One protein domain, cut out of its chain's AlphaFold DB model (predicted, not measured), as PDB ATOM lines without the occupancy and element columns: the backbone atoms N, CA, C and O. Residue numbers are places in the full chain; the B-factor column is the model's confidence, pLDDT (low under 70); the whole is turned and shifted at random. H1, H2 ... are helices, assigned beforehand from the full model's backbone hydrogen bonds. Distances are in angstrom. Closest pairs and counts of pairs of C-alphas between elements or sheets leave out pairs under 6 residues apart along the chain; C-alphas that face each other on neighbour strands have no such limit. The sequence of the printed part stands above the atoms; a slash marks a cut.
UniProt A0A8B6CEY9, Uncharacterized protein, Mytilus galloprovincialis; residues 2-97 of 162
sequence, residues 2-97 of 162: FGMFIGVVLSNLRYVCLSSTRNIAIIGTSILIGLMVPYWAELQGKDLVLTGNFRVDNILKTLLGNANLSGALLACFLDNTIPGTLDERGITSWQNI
ATOM      1  N   PHE A   2     119.141 150.123 142.226       86.38
ATOM      2  CA  PHE A   2     118.121 149.554 141.315       86.38
ATOM      3  C   PHE A   2     118.446 149.644 139.810       86.38
ATOM      4  O   PHE A   2     118.167 148.703 139.075       86.38
ATOM      5  N   GLY A   3     119.097 150.719 139.349       93.00
ATOM      6  CA  GLY A   3     119.508 150.845 137.942       93.00
ATOM      7  C   GLY A   3     120.524 149.788 137.489       93.00
ATOM      8  O   GLY A   3     120.443 149.318 136.361       93.00
ATOM      9  N   MET A   4     121.429 149.353 138.376       95.00
ATOM     10  CA  MET A   4     122.375 148.271 138.078       95.00
ATOM     11  C   MET A   4     121.647 146.930 137.951       95.00
ATOM     12  O   MET A   4     121.903 146.193 137.009       95.00
ATOM     13  N   PHE A   5     120.696 146.648 138.849       92.12
ATOM     14  CA  PHE A   5     119.854 145.452 138.764       92.12
ATOM     15  C   PHE A   5     119.089 145.396 137.433       92.12
ATOM     16  O   PHE A   5     119.184 144.407 136.712       92.12
ATOM     17  N   ILE A   6     118.402 146.483 137.063       91.38
ATOM     18  CA  ILE A   6     117.680 146.574 135.785       91.38
ATOM     19  C   ILE A   6     118.651 146.443 134.601       91.38
ATOM     20  O   ILE A   6     118.335 145.762 133.633       91.38
ATOM     21  N   GLY A   7     119.848 147.031 134.691       94.00
ATOM     22  CA  GLY A   7     120.895 146.897 133.676       94.00
ATOM     23  C   GLY A   7     121.353 145.451 133.468       94.00
ATOM     24  O   GLY A   7     121.427 144.994 132.330       94.00
ATOM     25  N   VAL A   8     121.589 144.702 134.552       91.62
ATOM     26  CA  VAL A   8     121.925 143.269 134.485       91.62
ATOM     27  C   VAL A   8     120.772 142.474 133.872       91.62
ATOM     28  O   VAL A   8     121.005 141.658 132.981       91.62
ATOM     29  N   VAL A   9     119.523 142.746 134.266       90.50
ATOM     30  CA  VAL A   9     118.339 142.088 133.686       90.50
ATOM     31  C   VAL A   9     118.242 142.356 132.179       90.50
ATOM     32  O   VAL A   9     118.142 141.407 131.401       90.50
ATOM     33  N   LEU A  10     118.342 143.619 131.755       91.81
ATOM     34  CA  LEU A  10     118.269 144.019 130.346       91.81
ATOM     35  C   LEU A  10     119.446 143.496 129.516       91.81
ATOM     36  O   LEU A  10     119.273 143.254 128.324       91.81
ATOM     37  N   SER A  11     120.617 143.268 130.118       92.62
ATOM     38  CA  SER A  11     121.780 142.727 129.402       92.62
ATOM     39  C   SER A  11     121.506 141.356 128.770       92.62
ATOM     40  O   SER A  11     122.060 141.048 127.715       92.62
ATOM     41  N   ASN A  12     120.581 140.572 129.338       88.81
ATOM     42  CA  ASN A  12     120.156 139.290 128.772       88.81
ATOM     43  C   ASN A  12     119.379 139.442 127.455       88.81
ATOM     44  O   ASN A  12     119.371 138.523 126.638       88.81
ATOM     45  N   LEU A  13     118.784 140.607 127.183       90.44
ATOM     46  CA  LEU A  13     118.102 140.863 125.911       90.44
ATOM     47  C   LEU A  13     119.071 140.932 124.725       90.44
ATOM     48  O   LEU A  13     118.620 140.849 123.587       90.44
ATOM     49  N   ARG A  14     120.391 141.014 124.963       88.00
ATOM     50  CA  ARG A  14     121.409 140.999 123.896       88.00
ATOM     51  C   ARG A  14     121.371 139.736 123.035       88.00
ATOM     52  O   ARG A  14     121.840 139.759 121.905       88.00
ATOM     53  N   TYR A  15     120.861 138.638 123.587       86.69
ATOM     54  CA  TYR A  15     120.781 137.355 122.895       86.69
ATOM     55  C   TYR A  15     119.509 137.214 122.061       86.69
ATOM     56  O   TYR A  15     119.476 136.407 121.135       86.69
ATOM     57  N   VAL A  16     118.480 138.002 122.379       89.38
ATOM     58  CA  VAL A  16     117.167 137.966 121.736       89.38
ATOM     59  C   VAL A  16     117.202 138.777 120.441       89.38
ATOM     60  O   VAL A  16     117.802 139.850 120.372       89.38
ATOM     61  N   CYS A  17     116.507 138.307 119.403       91.12
ATOM     62  CA  CYS A  17     116.385 139.064 118.161       91.12
ATOM     63  C   CYS A  17     115.438 140.263 118.349       91.12
ATOM     64  O   CYS A  17     114.218 140.131 118.228       91.12
ATOM     65  N   LEU A  18     115.994 141.448 118.620       91.31
ATOM     66  CA  LEU A  18     115.223 142.693 118.736       91.31
ATOM     67  C   LEU A  18     114.783 143.262 117.378       91.31
ATOM     68  O   LEU A  18     113.946 144.147 117.337       91.31
ATOM     69  N   SER A  19     115.262 142.735 116.248       91.50
ATOM     70  CA  SER A  19     114.689 143.098 114.942       91.50
ATOM     71  C   SER A  19     113.291 142.502 114.728       91.50
ATOM     72  O   SER A  19     112.567 142.946 113.838       91.50
ATOM     73  N   SER A  20     112.911 141.485 115.509       92.12
ATOM     74  CA  SER A  20     111.595 140.859 115.409       92.12
ATOM     75  C   SER A  20     110.540 141.725 116.096       92.12
ATOM     76  O   SER A  20     110.583 141.936 117.312       92.12
ATOM     77  N   THR A  21     109.543 142.178 115.327       93.69
ATOM     78  CA  THR A  21     108.392 142.937 115.846       93.69
ATOM     79  C   THR A  21     107.682 142.190 116.971       93.69
ATOM     80  O   THR A  21     107.261 142.818 117.937       93.69
ATOM     81  N   ARG A  22     107.605 140.853 116.897       92.38
ATOM     82  CA  ARG A  22     107.012 140.023 117.953       92.38
ATOM     83  C   ARG A  22     107.716 140.237 119.292       92.38
ATOM     84  O   ARG A  22     107.056 140.502 120.290       92.38
ATOM     85  N   ASN A  23     109.041 140.125 119.315       93.19
ATOM     86  CA  ASN A  23     109.817 140.191 120.552       93.19
ATOM     87  C   ASN A  23     109.750 141.587 121.179       93.19
ATOM     88  O   ASN A  23     109.488 141.709 122.374       93.19
ATOM     89  N   ILE A  24     109.912 142.644 120.371       94.75
ATOM     90  CA  ILE A  24     109.749 144.022 120.854       94.75
ATOM     91  C   ILE A  24     108.326 144.248 121.376       94.75
ATOM     92  O   ILE A  24     108.165 144.873 122.422       94.75
ATOM     93  N   ALA A  25     107.298 143.728 120.698       94.94
ATOM     94  CA  ALA A  25     105.918 143.860 121.152       94.94
ATOM     95  C   ALA A  25     105.698 143.176 122.508       94.94
ATOM     96  O   ALA A  25     105.105 143.788 123.394       94.94
ATOM     97  N   ILE A  26     106.210 141.958 122.714       95.19
ATOM     98  CA  ILE A  26     106.112 141.243 123.999       95.19
ATOM     99  C   ILE A  26     106.820 142.027 125.112       95.19
ATOM    100  O   ILE A  26     106.244 142.247 126.177       95.19
ATOM    101  N   ILE A  27     108.043 142.508 124.866       95.06
ATOM    102  CA  ILE A  27     108.815 143.288 125.846       95.06
ATOM    103  C   ILE A  27     108.093 144.601 126.183       95.06
ATOM    104  O   ILE A  27     107.876 144.915 127.351       95.06
ATOM    105  N   GLY A  28     107.668 145.361 125.174       95.12
ATOM    106  CA  GLY A  28     107.013 146.653 125.375       95.12
ATOM    107  C   GLY A  28     105.659 146.531 126.074       95.12
ATOM    108  O   GLY A  28     105.386 147.261 127.028       95.12
ATOM    109  N   THR A  29     104.822 145.583 125.645       95.69
ATOM    110  CA  THR A  29     103.502 145.356 126.256       95.69
ATOM    111  C   THR A  29     103.612 144.825 127.684       95.69
ATOM    112  O   THR A  29     102.869 145.285 128.548       95.69
ATOM    113  N   SER A  30     104.561 143.930 127.973       96.50
ATOM    114  CA  SER A  30     104.775 143.421 129.336       96.50
ATOM    115  C   SER A  30     105.275 144.489 130.306       96.50
ATOM    116  O   SER A  30     104.775 144.555 131.427       96.50
ATOM    117  N   ILE A  31     106.185 145.373 129.882       95.12
ATOM    118  CA  ILE A  31     106.636 146.505 130.707       95.12
ATOM    119  C   ILE A  31     105.478 147.477 130.963       95.12
ATOM    120  O   ILE A  31     105.261 147.890 132.102       95.12
ATOM    121  N   LEU A  32     104.701 147.816 129.927       96.06
ATOM    122  CA  LEU A  32     103.576 148.744 130.057       96.06
ATOM    123  C   LEU A  32     102.503 148.201 131.009       96.06
ATOM    124  O   LEU A  32     102.056 148.916 131.904       96.06
ATOM    125  N   ILE A  33     102.122 146.930 130.869       95.50
ATOM    126  CA  ILE A  33     101.139 146.291 131.754       95.50
ATOM    127  C   ILE A  33     101.702 146.075 133.162       95.50
ATOM    128  O   ILE A  33     100.980 146.278 134.139       95.50
ATOM    129  N   GLY A  34     102.993 145.754 133.279       94.62
ATOM    130  CA  GLY A  34     103.699 145.659 134.558       94.62
ATOM    131  C   GLY A  34     103.621 146.945 135.380       94.62
ATOM    132  O   GLY A  34     103.592 146.883 136.602       94.62
ATOM    133  N   LEU A  35     103.502 148.104 134.725       93.75
ATOM    134  CA  LEU A  35     103.289 149.398 135.377       93.75
ATOM    135  C   LEU A  35     101.803 149.769 135.509       93.75
ATOM    136  O   LEU A  35     101.402 150.328 136.527       93.75
ATOM    137  N   MET A  36     100.967 149.453 134.514       94.81
ATOM    138  CA  MET A  36      99.545 149.816 134.542       94.81
ATOM    139  C   MET A  36      98.731 149.025 135.567       94.81
ATOM    140  O   MET A  36      97.860 149.604 136.206       94.81
ATOM    141  N   VAL A  37      98.983 147.724 135.731       93.69
ATOM    142  CA  VAL A  37      98.235 146.871 136.673       93.69
ATOM    143  C   VAL A  37      98.395 147.316 138.127       93.69
ATOM    144  O   VAL A  37      97.365 147.511 138.774       93.69
ATOM    145  N   PRO A  38      99.615 147.516 138.667       92.00
ATOM    146  CA  PRO A  38      99.763 147.995 140.039       92.00
ATOM    147  C   PRO A  38      99.189 149.405 140.210       92.00
ATOM    148  O   PRO A  38      98.520 149.656 141.206       92.00
ATOM    149  N   TYR A  39      99.337 150.291 139.215       92.50
ATOM    150  CA  TYR A  39      98.738 151.629 139.255       92.50
ATOM    151  C   TYR A  39      97.203 151.583 139.307       92.50
ATOM    152  O   TYR A  39      96.572 152.226 140.144       92.50
ATOM    153  N   TRP A  40      96.580 150.774 138.447       91.25
ATOM    154  CA  TRP A  40      95.139 150.535 138.490       91.25
ATOM    155  C   TRP A  40      94.713 149.921 139.829       91.25
ATOM    156  O   TRP A  40      93.679 150.303 140.380       91.25
ATOM    157  N   ALA A  41      95.523 149.017 140.382       89.94
ATOM    158  CA  ALA A  41      95.224 148.375 141.651       89.94
ATOM    159  C   ALA A  41      95.277 149.345 142.844       89.94
ATOM    160  O   ALA A  41      94.470 149.238 143.770       89.94
ATOM    161  N   GLU A  42      96.187 150.317 142.807       87.62
ATOM    162  CA  GLU A  42      96.258 151.404 143.783       87.62
ATOM    163  C   GLU A  42      95.034 152.322 143.704       87.62
ATOM    164  O   GLU A  42      94.462 152.653 144.744       87.62
ATOM    165  N   LEU A  43      94.583 152.669 142.492       88.50
ATOM    166  CA  LEU A  43      93.411 153.529 142.283       88.50
ATOM    167  C   LEU A  43      92.119 152.933 142.855       88.50
ATOM    168  O   LEU A  43      91.298 153.665 143.403       88.50
ATOM    169  N   GLN A  44      91.933 151.616 142.747       85.12
ATOM    170  CA  GLN A  44      90.745 150.933 143.278       85.12
ATOM    171  C   GLN A  44      90.798 150.730 144.804       85.12
ATOM    172  O   GLN A  44      89.778 150.488 145.450       85.12
ATOM    173  N   GLY A  45      91.978 150.839 145.423       77.69
ATOM    174  CA  GLY A  45      92.117 150.854 146.876       77.69
ATOM    175  C   GLY A  45      91.601 149.586 147.571       77.69
ATOM    176  O   GLY A  45      92.252 148.538 147.536       77.69
ATOM    177  N   LYS A  46      90.498 149.699 148.323       67.94
ATOM    178  CA  LYS A  46      89.900 148.591 149.097       67.94
ATOM    179  C   LYS A  46      88.924 147.739 148.283       67.94
ATOM    180  O   LYS A  46      88.736 146.582 148.643       67.94
ATOM    181  N   ASP A  47      88.399 148.262 147.180       73.50
ATOM    182  CA  ASP A  47      87.329 147.617 146.407       73.50
ATOM    183  C   ASP A  47      87.865 146.788 145.225       73.50
ATOM    184  O   ASP A  47      87.105 146.346 144.368       73.50
ATOM    185  N   LEU A  48      89.182 146.547 145.180       71.62
ATOM    186  CA  LEU A  48      89.845 145.806 144.102       71.62
ATOM    187  C   LEU A  48      89.309 144.375 143.944       71.62
ATOM    188  O   LEU A  48      89.181 143.870 142.831       71.62
ATOM    189  N   VAL A  49      89.062 143.702 145.069       75.75
ATOM    190  CA  VAL A  49      88.653 142.300 145.118       75.75
ATOM    191  C   VAL A  49      87.646 142.142 146.249       75.75
ATOM    192  O   VAL A  49      87.978 142.362 147.410       75.75
ATOM    193  N   LEU A  50      86.419 141.759 145.900       75.81
ATOM    194  CA  LEU A  50      85.316 141.548 146.837       75.81
ATOM    195  C   LEU A  50      84.854 140.088 146.765       75.81
ATOM    196  O   LEU A  50      83.705 139.796 146.441       75.81
ATOM    197  N   THR A  51      85.762 139.148 147.041       77.25
ATOM    198  CA  THR A  51      85.439 137.706 147.023       77.25
ATOM    199  C   THR A  51      84.671 137.281 148.283       77.25
ATOM    200  O   THR A  51      84.172 136.161 148.365       77.25
ATOM    201  N   GLY A  52      84.590 138.156 149.294       79.06
ATOM    202  CA  GLY A  52      83.959 137.880 150.590       79.06
ATOM    203  C   GLY A  52      84.886 137.188 151.597       79.06
ATOM    204  O   GLY A  52      84.480 136.938 152.730       79.06
ATOM    205  N   ASN A  53      86.141 136.911 151.221       85.94
ATOM    206  CA  ASN A  53      87.166 136.366 152.107       85.94
ATOM    207  C   ASN A  53      88.396 137.277 152.131       85.94
ATOM    208  O   ASN A  53      89.245 137.230 151.240       85.94
ATOM    209  N   PHE A  54      88.547 138.004 153.240       85.50
ATOM    210  CA  PHE A  54      89.628 138.966 153.462       85.50
ATOM    211  C   PHE A  54      91.039 138.397 153.230       85.50
ATOM    212  O   PHE A  54      91.941 139.117 152.802       85.50
ATOM    213  N   ARG A  55      91.261 137.102 153.497       88.56
ATOM    214  CA  ARG A  55      92.579 136.481 153.303       88.56
ATOM    215  C   ARG A  55      92.921 136.341 151.822       88.56
ATOM    216  O   ARG A  55      94.055 136.613 151.441       88.56
ATOM    217  N   VAL A  56      91.958 135.917 151.008       89.12
ATOM    218  CA  VAL A  56      92.142 135.763 149.557       89.12
ATOM    219  C   VAL A  56      92.279 137.132 148.907       89.12
ATOM    220  O   VAL A  56      93.189 137.329 148.105       89.12
ATOM    221  N   ASP A  57      91.451 138.090 149.323       88.69
ATOM    222  CA  ASP A  57      91.459 139.450 148.784       88.69
ATOM    223  C   ASP A  57      92.810 140.141 149.036       88.69
ATOM    224  O   ASP A  57      93.377 140.747 148.126       88.69
ATOM    225  N   ASN A  58      93.404 139.966 150.224       88.50
ATOM    226  CA  ASN A  58      94.745 140.485 150.514       88.50
ATOM    227  C   ASN A  58      95.844 139.817 149.686       88.50
ATOM    228  O   ASN A  58      96.713 140.515 149.171       88.50
ATOM    229  N   ILE A  59      95.820 138.487 149.547       91.62
ATOM    230  CA  ILE A  59      96.808 137.775 148.723       91.62
ATOM    231  C   ILE A  59      96.713 138.268 147.279       91.62
ATOM    232  O   ILE A  59      97.727 138.624 146.683       91.62
ATOM    233  N   LEU A  60      95.498 138.339 146.733       89.31
ATOM    234  CA  LEU A  60      95.277 138.775 145.362       89.31
ATOM    235  C   LEU A  60      95.708 140.234 145.176       89.31
ATOM    236  O   LEU A  60      96.413 140.543 144.221       89.31
ATOM    237  N   LYS A  61      95.407 141.112 146.136       88.94
ATOM    238  CA  LYS A  61      95.877 142.500 146.129       88.94
ATOM    239  C   LYS A  61      97.403 142.608 146.143       88.94
ATOM    240  O   LYS A  61      97.956 143.400 145.387       88.94
ATOM    241  N   THR A  62      98.097 141.814 146.958       90.88
ATOM    242  CA  THR A  62      99.568 141.799 146.980       90.88
ATOM    243  C   THR A  62     100.154 141.267 145.670       90.88
ATOM    244  O   THR A  62     101.163 141.790 145.205       90.88
ATOM    245  N   LEU A  63      99.521 140.267 145.050       91.88
ATOM    246  CA  LEU A  63      99.949 139.745 143.750       91.88
ATOM    247  C   LEU A  63      99.748 140.782 142.634       91.88
ATOM    248  O   LEU A  63     100.684 141.036 141.880       91.88
ATOM    249  N   LEU A  64      98.578 141.426 142.551       89.44
ATOM    250  CA  LEU A  64      98.322 142.468 141.547       89.44
ATOM    251  C   LEU A  64      99.161 143.733 141.772       89.44
ATOM    252  O   LEU A  64      99.584 144.361 140.806       89.44
ATOM    253  N   GLY A  65      99.425 144.098 143.028       90.12
ATOM    254  CA  GLY A  65     100.265 145.246 143.375       90.12
ATOM    255  C   GLY A  65     101.754 145.044 143.074       90.12
ATOM    256  O   GLY A  65     102.522 146.003 143.101       90.12
ATOM    257  N   ASN A  66     102.193 143.819 142.773       93.81
ATOM    258  CA  ASN A  66     103.577 143.546 142.408       93.81
ATOM    259  C   ASN A  66     103.791 143.726 140.896       93.81
ATOM    260  O   ASN A  66     103.531 142.818 140.105       93.81
ATOM    261  N   ALA A  67     104.341 144.882 140.517       92.44
ATOM    262  CA  ALA A  67     104.669 145.246 139.134       92.44
ATOM    263  C   ALA A  67     105.503 144.187 138.388       92.44
ATOM    264  O   ALA A  67     105.273 143.893 137.214       92.44
ATOM    265  N   ASN A  68     106.472 143.582 139.081       92.88
ATOM    266  CA  ASN A  68     107.348 142.579 138.481       92.88
ATOM    267  C   ASN A  68     106.581 141.292 138.171       92.88
ATOM    268  O   ASN A  68     106.845 140.654 137.155       92.88
ATOM    269  N   LEU A  69     105.623 140.919 139.027       94.56
ATOM    270  CA  LEU A  69     104.804 139.731 138.814       94.56
ATOM    271  C   LEU A  69     103.861 139.926 137.626       94.56
ATOM    272  O   LEU A  69     103.829 139.077 136.742       94.56
ATOM    273  N   SER A  70     103.109 141.028 137.586       94.38
ATOM    274  CA  SER A  70     102.153 141.287 136.502       94.38
ATOM    275  C   SER A  70     102.847 141.393 135.140       94.38
ATOM    276  O   SER A  70     102.395 140.774 134.173       94.38
ATOM    277  N   GLY A  71     103.989 142.086 135.076       95.50
ATOM    278  CA  GLY A  71     104.811 142.170 133.869       95.50
ATOM    279  C   GLY A  71     105.367 140.811 133.438       95.50
ATOM    280  O   GLY A  71     105.214 140.423 132.280       95.50
ATOM    281  N   ALA A  72     105.954 140.044 134.365       94.06
ATOM    282  CA  ALA A  72     106.530 138.733 134.059       94.06
ATOM    283  C   ALA A  72     105.473 137.696 133.655       94.06
ATOM    284  O   ALA A  72     105.700 136.922 132.726       94.06
ATOM    285  N   LEU A  73     104.309 137.685 134.313       94.50
ATOM    286  CA  LEU A  73     103.201 136.795 133.964       94.50
ATOM    287  C   LEU A  73     102.713 137.060 132.543       94.50
ATOM    288  O   LEU A  73     102.547 136.112 131.776       94.50
ATOM    289  N   LEU A  74     102.528 138.331 132.172       94.81
ATOM    290  CA  LEU A  74     102.113 138.667 130.817       94.81
ATOM    291  C   LEU A  74     103.212 138.353 129.796       94.81
ATOM    292  O   LEU A  74     102.909 137.775 128.756       94.81
ATOM    293  N   ALA A  75     104.472 138.685 130.092       94.12
ATOM    294  CA  ALA A  75     105.602 138.356 129.223       94.12
ATOM    295  C   ALA A  75     105.669 136.848 128.953       94.12
ATOM    296  O   ALA A  75     105.730 136.431 127.801       94.12
ATOM    297  N   CYS A  76     105.572 136.032 130.005       92.50
ATOM    298  CA  CYS A  76     105.560 134.578 129.905       92.50
ATOM    299  C   CYS A  76     104.344 134.080 129.114       92.50
ATOM    300  O   CYS A  76     104.471 133.230 128.235       92.50
ATOM    301  N   PHE A  77     103.155 134.619 129.385       93.12
ATOM    302  CA  PHE A  77     101.948 134.239 128.661       93.12
ATOM    303  C   PHE A  77     102.066 134.534 127.159       93.12
ATOM    304  O   PHE A  77     101.773 133.666 126.334       93.12
ATOM    305  N   LEU A  78     102.534 135.729 126.792       92.69
ATOM    306  CA  LEU A  78     102.680 136.140 125.398       92.69
ATOM    307  C   LEU A  78     103.819 135.400 124.685       92.69
ATOM    308  O   LEU A  78     103.640 135.005 123.535       92.69
ATOM    309  N   ASP A  79     104.940 135.151 125.362       90.69
ATOM    310  CA  ASP A  79     106.074 134.398 124.805       90.69
ATOM    311  C   ASP A  79     105.708 132.941 124.472       90.69
ATOM    312  O   ASP A  79     106.183 132.367 123.488       90.69
ATOM    313  N   ASN A  80     104.789 132.358 125.248       87.69
ATOM    314  CA  ASN A  80     104.290 131.001 125.037       87.69
ATOM    315  C   ASN A  80     103.136 130.921 124.031       87.69
ATOM    316  O   ASN A  80     102.988 129.908 123.348       87.69
ATOM    317  N   THR A  81     102.309 131.965 123.951       88.50
ATOM    318  CA  THR A  81     101.115 131.975 123.092       88.50
ATOM    319  C   THR A  81     101.450 132.361 121.656       88.50
ATOM    320  O   THR A  81     100.849 131.832 120.720       88.50
ATOM    321  N   ILE A  82     102.395 133.284 121.456       88.75
ATOM    322  CA  ILE A  82     102.731 133.780 120.122       88.75
ATOM    323  C   ILE A  82     103.813 132.879 119.504       88.75
ATOM    324  O   ILE A  82     104.873 132.691 120.103       88.75
ATOM    325  N   PRO A  83     103.588 132.321 118.302       86.50
ATOM    326  CA  PRO A  83     104.533 131.395 117.698       86.50
ATOM    327  C   PRO A  83     105.840 132.074 117.265       86.50
ATOM    328  O   PRO A  83     105.867 133.225 116.820       86.50
ATOM    329  N   GLY A  84     106.923 131.299 117.302       84.31
ATOM    330  CA  GLY A  84     108.033 131.411 116.355       84.31
ATOM    331  C   GLY A  84     109.321 130.748 116.821       84.31
ATOM    332  O   GLY A  84     109.259 129.722 117.497       84.31
ATOM    333  N   THR A  85     110.469 131.225 116.336       87.06
ATOM    334  CA  THR A  85     111.660 130.368 116.213       87.06
ATOM    335  C   THR A  85     112.599 130.441 117.418       87.06
ATOM    336  O   THR A  85     112.624 131.421 118.168       87.06
ATOM    337  N   LEU A  86     113.399 129.385 117.604       83.69
ATOM    338  CA  LEU A  86     114.409 129.310 118.669       83.69
ATOM    339  C   LEU A  86     115.493 130.388 118.514       83.69
ATOM    340  O   LEU A  86     115.978 130.919 119.515       83.69
ATOM    341  N   ASP A  87     115.815 130.748 117.271       85.00
ATOM    342  CA  ASP A  87     116.784 131.797 116.950       85.00
ATOM    343  C   ASP A  87     116.251 133.178 117.329       85.00
ATOM    344  O   ASP A  87     116.955 133.970 117.952       85.00
ATOM    345  N   GLU A  88     114.978 133.460 117.030       85.19
ATOM    346  CA  GLU A  88     114.362 134.727 117.419       85.19
ATOM    347  C   GLU A  88     114.300 134.881 118.944       85.19
ATOM    348  O   GLU A  88     114.468 135.989 119.451       85.19
ATOM    349  N   ARG A  89     114.084 133.780 119.675       87.12
ATOM    350  CA  ARG A  89     114.090 133.744 121.148       87.12
ATOM    351  C   ARG A  89     115.493 133.866 121.757       87.12
ATOM    352  O   ARG A  89     115.602 134.072 122.959       87.12
ATOM    353  N   GLY A  90     116.554 133.750 120.958       84.69
ATOM    354  CA  GLY A  90     117.937 133.826 121.434       84.69
ATOM    355  C   GLY A  90     118.457 132.549 122.095       84.69
ATOM    356  O   GLY A  90     119.487 132.576 122.760       84.69
ATOM    357  N   ILE A  91     117.770 131.416 121.924       84.50
ATOM    358  CA  ILE A  91     118.165 130.142 122.546       84.50
ATOM    359  C   ILE A  91     119.417 129.591 121.858       84.50
ATOM    360  O   ILE A  91     120.358 129.179 122.529       84.50
ATOM    361  N   THR A  92     119.466 129.652 120.528       83.81
ATOM    362  CA  THR A  92     120.619 129.199 119.738       83.81
ATOM    363  C   THR A  92     121.858 130.050 120.015       83.81
ATOM    364  O   THR A  92     122.955 129.522 120.176       83.81
ATOM    365  N   SER A  93     121.703 131.375 120.108       81.19
ATOM    366  CA  SER A  93     122.811 132.277 120.443       81.19
ATOM    367  C   SER A  93     123.298 132.063 121.876       81.19
ATOM    368  O   SER A  93     124.501 132.129 122.099       81.19
ATOM    369  N   TRP A  94     122.396 131.747 122.814       79.12
ATOM    370  CA  TRP A  94     122.728 131.429 124.203       79.12
ATOM    371  C   TRP A  94     123.457 130.085 124.360       79.12
ATOM    372  O   TRP A  94     124.467 130.013 125.052       79.12
ATOM    373  N   GLN A  95     123.011 129.036 123.666       77.69
ATOM    374  CA  GLN A  95     123.654 127.713 123.691       77.69
ATOM    375  C   GLN A  95     125.050 127.715 123.061       77.69
ATOM    376  O   GLN A  95     125.920 126.951 123.471       77.69
ATOM    377  N   ASN A  96     125.263 128.580 122.069       74.44
ATOM    378  CA  ASN A  96     126.536 128.709 121.370       74.44
ATOM    379  C   ASN A  96     127.524 129.647 122.066       74.44
ATOM    380  O   ASN A  96     128.604 129.844 121.518       74.44
ATOM    381  N   ILE A  97     127.190 130.231 123.227       69.62
ATOM    382  CA  ILE A  97     128.171 130.922 124.068       69.62
ATOM    383  C   ILE A  97     129.125 129.833 124.560       69.62
ATOM    384  O   ILE A  97     128.762 129.075 125.460       69.62
TER     385      ILE A  97
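What this domain is: This is residues 2 to 97 of the 162 residues of an uncharacterized protein of Mytilus galloprovincialis (UniProt A0A8B6CEY9). Two helices, the long H2 and the shorter H4, cross closely at the core of a long, loose model; H3 carries the length on past one end of this pair. At the other end H1 is an arm whose residues 2 to 11 stick out free, and the short H5 lies near the base of that arm. The 96 printed residues hold five named helices, H1 to H5 in order along the chain, and no named strand; the class is all helix. The whole is loose, with a radius of gyration of the C-alphas of 16.6 A, and elongated, spanning 52 by 31 by 21 A.

How they stand to each other: H1, residues 2 to 15, is apart from H2, residues 21 to 44, though a tight link joins them. H2 touches H4, residues 67 to 81, with 27 pairs of C-alphas within 8 A; the closest are those of Gly 34 and Gly 71, 3.7 A apart. H2 and H4 run opposite ways at a steep tilt of 38 degrees. With its residues 37 to 41 alone, H2 touches H3, residues 54 to 64, and the closest C-alphas are those of Pro 38 and Leu 64, 5.9 A apart. H2 and H3 form a helical hairpin, opposite ways at a steep tilt of 38 degrees. H3 and H4 only just touch, only at the corner by their link, with 3 pairs of C-alphas within 8 A; the closest are those of Leu 64 and Ser 70, 6.4 A apart. Their lines are only just about perpendicular, at 71 degrees. H5, residues 91 to 95, only just touches H1, with 3 pairs of C-alphas within 8 A, and H1 takes part with residue 15 alone; the C-alphas of Tyr 15 and Ser 93 are the closest, 6.0 A apart. H4 and H5 are apart. Each O i to N i+4 pair is within hydrogen-bond range in H3, H4 and H5, against 6 of 10 in H1 and 19 of 20 in H2.

Where its parts are: H1 begins at C-alpha 2, (118.121, 149.554, 141.315), and measures 22.3 A from first to last C-alpha. H2 measures 33.6 A and begins at C-alpha 21, (108.392, 142.937, 115.846). H3 measures 15.2 A, H4 21.1 A and H5 6.1 A; H5 ends at C-alpha 95, (123.654, 127.713, 123.691).

The domain as a whole: The two C-alphas farthest apart are those of Gly 52 and Asn 96, at 52.4 A. The printed part has no cut and no long link. Residues 50 to 56, of which 54 to 56 belong to H3, also stand free. The mean pLDDT of the printed part is 88.9; residues 46 and 97 are under 70.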